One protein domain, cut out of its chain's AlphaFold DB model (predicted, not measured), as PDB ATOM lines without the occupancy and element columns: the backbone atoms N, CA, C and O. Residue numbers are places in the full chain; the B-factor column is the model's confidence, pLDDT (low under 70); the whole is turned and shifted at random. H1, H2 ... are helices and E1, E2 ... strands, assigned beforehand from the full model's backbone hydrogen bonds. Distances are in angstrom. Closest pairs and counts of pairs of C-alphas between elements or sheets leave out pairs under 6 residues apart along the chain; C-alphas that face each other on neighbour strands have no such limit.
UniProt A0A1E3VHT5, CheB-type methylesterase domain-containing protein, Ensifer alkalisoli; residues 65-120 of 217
ATOM      1  N   LEU A  65     134.995 106.358  79.380       77.00
ATOM      2  CA  LEU A  65     133.645 106.029  78.903       77.00
ATOM      3  C   LEU A  65     133.389 104.519  78.978       77.00
ATOM      4  O   LEU A  65     132.357 104.107  79.494       77.00
ATOM      5  N   MET A  66     134.359 103.691  78.574       80.00
ATOM      6  CA  MET A  66     134.247 102.229  78.663       80.00
ATOM      7  C   MET A  66     134.061 101.738  80.106       80.00
ATOM      8  O   MET A  66     133.268 100.836  80.356       80.00
ATOM      9  N   GLN A  67     134.757 102.332  81.076       83.94
ATOM     10  CA  GLN A  67     134.611 101.994  82.492       83.94
ATOM     11  C   GLN A  67     133.234 102.391  83.035       83.94
ATOM     12  O   GLN A  67     132.643 101.621  83.792       83.94
ATOM     13  N   ILE A  68     132.729 103.567  82.656       84.50
ATOM     14  CA  ILE A  68     131.369 104.006  82.998       84.50
ATOM     15  C   ILE A  68     130.345 103.045  82.386       84.50
ATOM     16  O   ILE A  68     129.487 102.527  83.095       84.50
ATOM     17  N   GLU A  69     130.475 102.735  81.095       82.25
ATOM     18  CA  GLU A  69     129.591 101.800  80.399       82.25
ATOM     19  C   GLU A  69     129.600 100.405  81.027       82.25
ATOM     20  O   GLU A  69     128.533  99.823  81.207       82.25
ATOM     21  N   ASN A  70     130.775  99.889  81.400       85.06
ATOM     22  CA  ASN A  70     130.908  98.595  82.068       85.06
ATOM     23  C   ASN A  70     130.238  98.591  83.445       85.06
ATOM     24  O   ASN A  70     129.577  97.615  83.793       85.06
ATOM     25  N   ARG A  71     130.370  99.673  84.226       87.81
ATOM     26  CA  ARG A  71     129.678  99.797  85.518       87.81
ATOM     27  C   ARG A  71     128.165  99.804  85.339       87.81
ATOM     28  O   ARG A  71     127.485  99.015  85.988       87.81
ATOM     29  N   ILE A  72     127.656 100.615  84.413       84.25
ATOM     30  CA  ILE A  72     126.222 100.687  84.112       84.25
ATOM     31  C   ILE A  72     125.706  99.327  83.620       84.25
ATOM     32  O   ILE A  72     124.662  98.869  84.074       84.25
ATOM     33  N   ALA A  73     126.443  98.653  82.731       82.69
ATOM     34  CA  ALA A  73     126.096  97.314  82.250       82.69
ATOM     35  C   ALA A  73     126.116  96.261  83.371       82.69
ATOM     36  O   ALA A  73     125.305  95.341  83.360       82.69
ATOM     37  N   GLY A  74     126.998  96.421  84.360       84.44
ATOM     38  CA  GLY A  74     127.036  95.612  85.578       84.44
ATOM     39  C   GLY A  74     125.977  95.978  86.625       84.44
ATOM     40  O   GLY A  74     126.037  95.460  87.736       84.44
ATOM     41  N   GLY A  75     125.040  96.883  86.317       81.75
ATOM     42  CA  GLY A  75     123.990  97.319  87.243       81.75
ATOM     43  C   GLY A  75     124.469  98.276  88.339       81.75
ATOM     44  O   GLY A  75     123.762  98.509  89.318       81.75
ATOM     45  N   ILE A  76     125.671  98.838  88.202       83.94
ATOM     46  CA  ILE A  76     126.225  99.821  89.132       83.94
ATOM     47  C   ILE A  76     125.857 101.213  88.619       83.94
ATOM     48  O   ILE A  76     126.481 101.739  87.697       83.94
ATOM     49  N   PHE A  77     124.845 101.820  89.236       80.06
ATOM     50  CA  PHE A  77     124.324 103.131  88.849       80.06
ATOM     51  C   PHE A  77     124.761 104.206  89.846       80.06
ATOM     52  O   PHE A  77     124.157 104.369  90.905       80.06
ATOM     53  N   ARG A  78     125.818 104.953  89.511       85.88
ATOM     54  CA  ARG A  78     126.267 106.118  90.289       85.88
ATOM     55  C   ARG A  78     125.799 107.405  89.628       85.88
ATOM     56  O   ARG A  78     125.756 107.491  88.402       85.88
ATOM     57  N   VAL A  79     125.478 108.413  90.434       86.12
ATOM     58  CA  VAL A  79     125.049 109.722  89.918       86.12
ATOM     59  C   VAL A  79     126.169 110.360  89.094       86.12
ATOM     60  O   VAL A  79     125.913 110.899  88.021       86.12
ATOM     61  N   GLU A  80     127.415 110.225  89.545       86.94
ATOM     62  CA  GLU A  80     128.600 110.764  88.874       86.94
ATOM     63  C   GLU A  80     128.851 110.093  87.517       86.94
ATOM     64  O   GLU A  80     129.222 110.763  86.554       86.94
ATOM     65  N   ASP A  81     128.608 108.782  87.423       85.88
ATOM     66  CA  ASP A  81     128.760 108.019  86.180       85.88
ATOM     67  C   ASP A  81     127.747 108.479  85.125       85.88
ATOM     68  O   ASP A  81     128.100 108.656  83.958       85.88
ATOM     69  N   TRP A  82     126.504 108.732  85.541       82.88
ATOM     70  CA  TRP A  82     125.470 109.271  84.659       82.88
ATOM     71  C   TRP A  82     125.765 110.697  84.221       82.88
ATOM     72  O   TRP A  82     125.682 110.993  83.032       82.88
ATOM     73  N   TRP A  83     126.155 111.562  85.158       85.56
ATOM     74  CA  TRP A  83     126.523 112.943  84.852       85.56
ATOM     75  C   TRP A  83     127.631 113.016  83.796       85.56
ATOM     76  O   TRP A  83     127.551 113.793  82.842       85.56
ATOM     77  N   GLU A  84     128.659 112.180  83.935       86.31
ATOM     78  CA  GLU A  84     129.764 112.153  82.985       86.31
ATOM     79  C   GLU A  84     129.354 111.523  81.641       86.31
ATOM     80  O   GLU A  84     129.733 112.036  80.588       86.31
ATOM     81  N   LEU A  85     128.532 110.464  81.642       85.06
ATOM     82  CA  LEU A  85     127.998 109.878  80.408       85.06
ATOM     83  C   LEU A  85     127.172 110.891  79.606       85.06
ATOM     84  O   LEU A  85     127.355 111.000  78.394       85.06
ATOM     85  N   GLU A  86     126.300 111.657  80.262       87.25
ATOM     86  CA  GLU A  86     125.507 112.711  79.618       87.25
ATOM     87  C   GLU A  86     126.410 113.795  79.002       87.25
ATOM     88  O   GLU A  86     126.192 114.206  77.865       87.25
ATOM     89  N   ARG A  87     127.493 114.189  79.686       86.38
ATOM     90  CA  ARG A  87     128.511 115.119  79.152       86.38
ATOM     91  C   ARG A  87     129.247 114.583  77.920       86.38
ATOM     92  O   ARG A  87     129.656 115.360  77.055       86.38
ATOM     93  N   MET A  88     129.460 113.272  77.859       83.38
ATOM     94  CA  MET A  88     130.187 112.608  76.771       83.38
ATOM     95  C   MET A  88     129.290 112.161  75.609       83.38
ATOM     96  O   MET A  88     129.804 111.710  74.586       83.38
ATOM     97  N   SER A  89     127.975 112.318  75.725       89.44
ATOM     98  CA  SER A  89     126.984 111.894  74.734       89.44
ATOM     99  C   SER A  89     126.202 113.086  74.177       89.44
ATOM    100  O   SER A  89     126.467 114.243  74.517       89.44
ATOM    101  N   THR A  90     125.281 112.823  73.255       92.19
ATOM    102  CA  THR A  90     124.341 113.817  72.724       92.19
ATOM    103  C   THR A  90     122.903 113.355  72.958       92.19
ATOM    104  O   THR A  90     122.594 112.194  72.684       92.19
ATOM    105  N   PRO A  91     121.994 114.214  73.457       93.69
ATOM    106  CA  PRO A  91     120.578 113.868  73.552       93.69
ATOM    107  C   PRO A  91     120.032 113.465  72.179       93.69
ATOM    108  O   PRO A  91     120.168 114.219  71.219       93.69
ATOM    109  N   SER A  92     119.417 112.285  72.087       94.38
ATOM    110  CA  SER A  92     118.936 111.754  70.799       94.38
ATOM    111  C   SER A  92     117.557 112.281  70.389       94.38
ATOM    112  O   SER A  92     117.172 112.164  69.232       94.38
ATOM    113  N   GLY A  93     116.781 112.814  71.341       94.88
ATOM    114  CA  GLY A  93     115.361 113.128  71.141       94.88
ATOM    115  C   GLY A  93     114.440 111.900  71.122       94.88
ATOM    116  O   GLY A  93     113.249 112.048  70.877       94.88
ATOM    117  N   LEU A  94     114.971 110.703  71.394       95.25
ATOM    118  CA  LEU A  94     114.225 109.445  71.427       95.25
ATOM    119  C   LEU A  94     114.046 108.931  72.863       95.25
ATOM    120  O   LEU A  94     114.820 109.251  73.773       95.25
ATOM    121  N   ASN A  95     113.053 108.061  73.052       95.56
ATOM    122  CA  ASN A  95     112.787 107.373  74.313       95.56
ATOM    123  C   ASN A  95     113.064 105.875  74.192       95.56
ATOM    124  O   ASN A  95     112.869 105.261  73.143       95.56
ATOM    125  N   CYS A  96     113.517 105.287  75.297       96.06
ATOM    126  CA  CYS A  96     113.756 103.856  75.399       96.06
ATOM    127  C   CYS A  96     112.444 103.081  75.192       96.06
ATOM    128  O   CYS A  96     111.497 103.344  75.936       96.06
ATOM    129  N   PRO A  97     112.389 102.106  74.268       95.19
ATOM    130  CA  PRO A  97     111.178 101.321  74.031       95.19
ATOM    131  C   PRO A  97     110.756 100.500  75.262       95.19
ATOM    132  O   PRO A  97     109.572 100.319  75.510       95.19
ATOM    133  N   TYR A  98     111.718 100.069  76.085       91.88
ATOM    134  CA  TYR A  98     111.447  99.220  77.248       91.88
ATOM    135  C   TYR A  98     111.067  99.988  78.526       91.88
ATOM    136  O   TYR A  98     110.217  99.545  79.287       91.88
ATOM    137  N   CYS A  99     111.724 101.119  78.812       94.06
ATOM    138  CA  CYS A  99     111.532 101.845  80.080       94.06
ATOM    139  C   CYS A  99     111.113 103.310  79.923       94.06
ATOM    140  O   CYS A  99     111.046 104.033  80.914       94.06
ATOM    141  N   HIS A 100     110.909 103.778  78.691       93.75
ATOM    142  CA  HIS A 100     110.462 105.133  78.343       93.75
ATOM    143  C   HIS A 100     111.365 106.297  78.797       93.75
ATOM    144  O   HIS A 100     111.078 107.453  78.495       93.75
ATOM    145  N   SER A 101     112.504 106.032  79.444       93.25
ATOM    146  CA  SER A 101     113.497 107.062  79.774       93.25
ATOM    147  C   SER A 101     114.173 107.625  78.517       93.25
ATOM    148  O   SER A 101     114.319 106.900  77.529       93.25
ATOM    149  N   ALA A 102     114.659 108.866  78.586       94.38
ATOM    150  CA  ALA A 102     115.408 109.499  77.500       94.38
ATOM    151  C   ALA A 102     116.628 108.664  77.062       94.38
ATOM    152  O   ALA A 102     117.337 108.085  77.896       94.38
ATOM    153  N   LEU A 103     116.855 108.612  75.746       95.62
ATOM    154  CA  LEU A 103     118.028 108.011  75.116       95.62
ATOM    155  C   LEU A 103     119.075 109.075  74.781       95.62
ATOM    156  O   LEU A 103     118.767 110.154  74.265       95.62
ATOM    157  N   TYR A 104     120.331 108.708  74.988       94.38
ATOM    158  CA  TYR A 104     121.503 109.475  74.597       94.38
ATOM    159  C   TYR A 104     122.264 108.704  73.524       94.38
ATOM    160  O   TYR A 104     122.450 107.491  73.641       94.38
ATOM    161  N   GLU A 105     122.693 109.403  72.482       93.88
ATOM    162  CA  GLU A 105     123.587 108.879  71.458       93.88
ATOM    163  C   GLU A 105     125.033 108.969  71.954       93.88
ATOM    164  O   GLU A 105     125.516 110.033  72.355       93.88
ATOM    165  N   LEU A 106     125.718 107.831  71.970       88.50
ATOM    166  CA  LEU A 106     127.113 107.738  72.375       88.50
ATOM    167  C   LEU A 106     128.002 108.107  71.187       88.50
ATOM    168  O   LEU A 106     127.801 107.617  70.079       88.50
ATOM    169  N   LYS A 107     129.013 108.947  71.430       75.62
ATOM    170  CA  LYS A 107     129.958 109.396  70.400       75.62
ATOM    171  C   LYS A 107     130.931 108.267  70.025       75.62
ATOM    172  O   LYS A 107     132.038 108.211  70.548       75.62
ATOM    173  N   ASP A 108     130.524 107.381  69.118       71.75
ATOM    174  CA  ASP A 108     131.406 106.440  68.411       71.75
ATOM    175  C   ASP A 108     131.234 106.646  66.900       71.75
ATOM    176  O   ASP A 108     130.162 106.435  66.343       71.75
ATOM    177  N   HIS A 109     132.293 107.077  66.214       70.44
ATOM    178  CA  HIS A 109     132.234 107.402  64.785       70.44
ATOM    179  C   HIS A 109     132.045 106.180  63.874       70.44
ATOM    180  O   HIS A 109     131.815 106.343  62.678       70.44
ATOM    181  N   ARG A 110     132.176 104.962  64.408       75.81
ATOM    182  CA  ARG A 110     132.090 103.720  63.625       75.81
ATOM    183  C   ARG A 110     130.695 103.113  63.639       75.81
ATOM    184  O   ARG A 110     130.350 102.395  62.707       75.81
ATOM    185  N   VAL A 111     129.924 103.355  64.700       80.69
ATOM    186  CA  VAL A 111     128.614 102.733  64.920       80.69
ATOM    187  C   VAL A 111     127.675 103.670  65.672       80.69
ATOM    188  O   VAL A 111     128.044 104.256  66.686       80.69
ATOM    189  N   LEU A 112     126.422 103.738  65.225       87.62
ATOM    190  CA  LEU A 112     125.369 104.442  65.952       87.62
ATOM    191  C   LEU A 112     124.957 103.630  67.180       87.62
ATOM    192  O   LEU A 112     124.460 102.504  67.072       87.62
ATOM    193  N   ARG A 113     125.176 104.210  68.359       90.44
ATOM    194  CA  ARG A 113     124.903 103.570  69.642       90.44
ATOM    195  C   ARG A 113     124.082 104.477  70.533       90.44
ATOM    196  O   ARG A 113     124.412 105.642  70.719       90.44
ATOM    197  N   TYR A 114     123.083 103.892  71.173       93.38
ATOM    198  CA  TYR A 114     122.189 104.587  72.083       93.38
ATOM    199  C   TYR A 114     122.224 103.945  73.461       93.38
ATOM    200  O   TYR A 114     122.330 102.723  73.590       93.38
ATOM    201  N   ARG A 115     122.104 104.764  74.505       92.88
ATOM    202  CA  ARG A 115     121.935 104.295  75.881       92.88
ATOM    203  C   ARG A 115     120.888 105.128  76.600       92.88
ATOM    204  O   ARG A 115     120.884 106.351  76.500       92.88
ATOM    205  N   CYS A 116     119.984 104.466  77.313       93.25
ATOM    206  CA  CYS A 116     118.949 105.149  78.081       93.25
ATOM    207  C   CYS A 116     119.414 105.433  79.507       93.25
ATOM    208  O   CYS A 116     120.323 104.768  80.006       93.25
ATOM    209  N   ARG A 117     118.747 106.365  80.194       88.31
ATOM    210  CA  ARG A 117     119.066 106.737  81.584       88.31
ATOM    211  C   ARG A 117     118.932 105.590  82.597       88.31
ATOM    212  O   ARG A 117     119.509 105.652  83.674       88.31
ATOM    213  N   SER A 118     118.182 104.541  82.266       87.25
ATOM    214  CA  SER A 118     118.062 103.327  83.091       87.25
ATOM    215  C   SER A 118     119.119 102.260  82.777       87.25
ATOM    216  O   SER A 118     119.150 101.237  83.447       87.25
ATOM    217  N   GLY A 119     119.968 102.460  81.763       88.19
ATOM    218  CA  GLY A 119     121.060 101.539  81.431       88.19
ATOM    219  C   GLY A 119     120.830 100.596  80.247       88.19
ATOM    220  O   GLY A 119     121.771  99.894  79.886       88.19
ATOM    221  N   HIS A 120     119.669 100.596  79.586       91.25
ATOM    222  CA  HIS A 120     119.489  99.829  78.344       91.25
ATOM    223  C   HIS A 120     120.356 100.406  77.224       91.25
ATOM    224  O   HIS A 120     120.480 101.627  77.107       91.25
TER     225      HIS A 120
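What this domain is: This is residues 65 to 120 of the 217 residues of the protein "CheB-type methylesterase domain-containing protein" of Ensifer alkalisoli (UniProt A0A1E3VHT5). What does the model look like at first sight? A small, twisted sheet of three strands, E1, E2 and E3, makes one end, and two helices, H1 and H2, set at a steep tilt to each other, make the other. H2 leads with no residue between into E1 and grazes the sheet with its residues 85 to 88, while H1 touches H2 and stays off the strands. What is it made of, and how large is it? The printed part has 56 residues, with two named helices and then three named strands in the order H1 H2 E1 E2 E3, and the class is mixed, helices and strands; the antiparallel sheet has the order E1, E2, E3. It is compact, with a radius of gyration of the C-alphas of 10.5 A, and rounded, with spans of 26 by 23 by 17 A.

How they stand to each other: How do the two helices meet? H1, residues 65 to 73, and H2, residues 79 to 88, touch at a steep tilt of 48 degrees, opposite ways; their closest C-alphas, those of Ile 68 and Asp 81, are 5.7 A apart. In both helices every O i to N i+4 pair is within hydrogen-bond range. How do the strands pair? E1, residues 89 to 95, E2, residues 102 to 106, and E3, residues 113 to 116, form a meander, each strand the antiparallel neighbour of the one before. In the hairpin E1 and E2, N 105 and O 90 are within hydrogen-bond range at 2.8 A; in the hairpin E2 and E3, N 106 and O 113 are, at 2.8 A. Where are the helices relative to the sheet? H2 is on the sheet but only grazes it, and its closest C-alphas to E2 are those of Glu 86 and Tyr 104, 7.2 A apart. H1 is only just not on the sheet, with 4 pairs of C-alphas within 10 A, and is apart from E1, E2 and E3.

Where its parts are: Where do the helices run? H1 begins at C-alpha 65, (133.645, 106.029, 78.903), and is 12.0 A long; H2 is 14.4 A long. How long are the strands, and where does the last one end? E1 measures 14.9 A, E2 12.9 A and E3 10.4 A, and E3 ends at C-alpha 116, (118.949, 105.149, 78.081).

The domain as a whole: How far does it reach? The two C-alphas farthest apart, those of Val 79 and Arg 110, are 27.9 A apart. Is anything missing or uncertain? The printed part has no cut, no link is long, and no printed residue is under 70 in pLDDT; the mean of the printed part is 87.4.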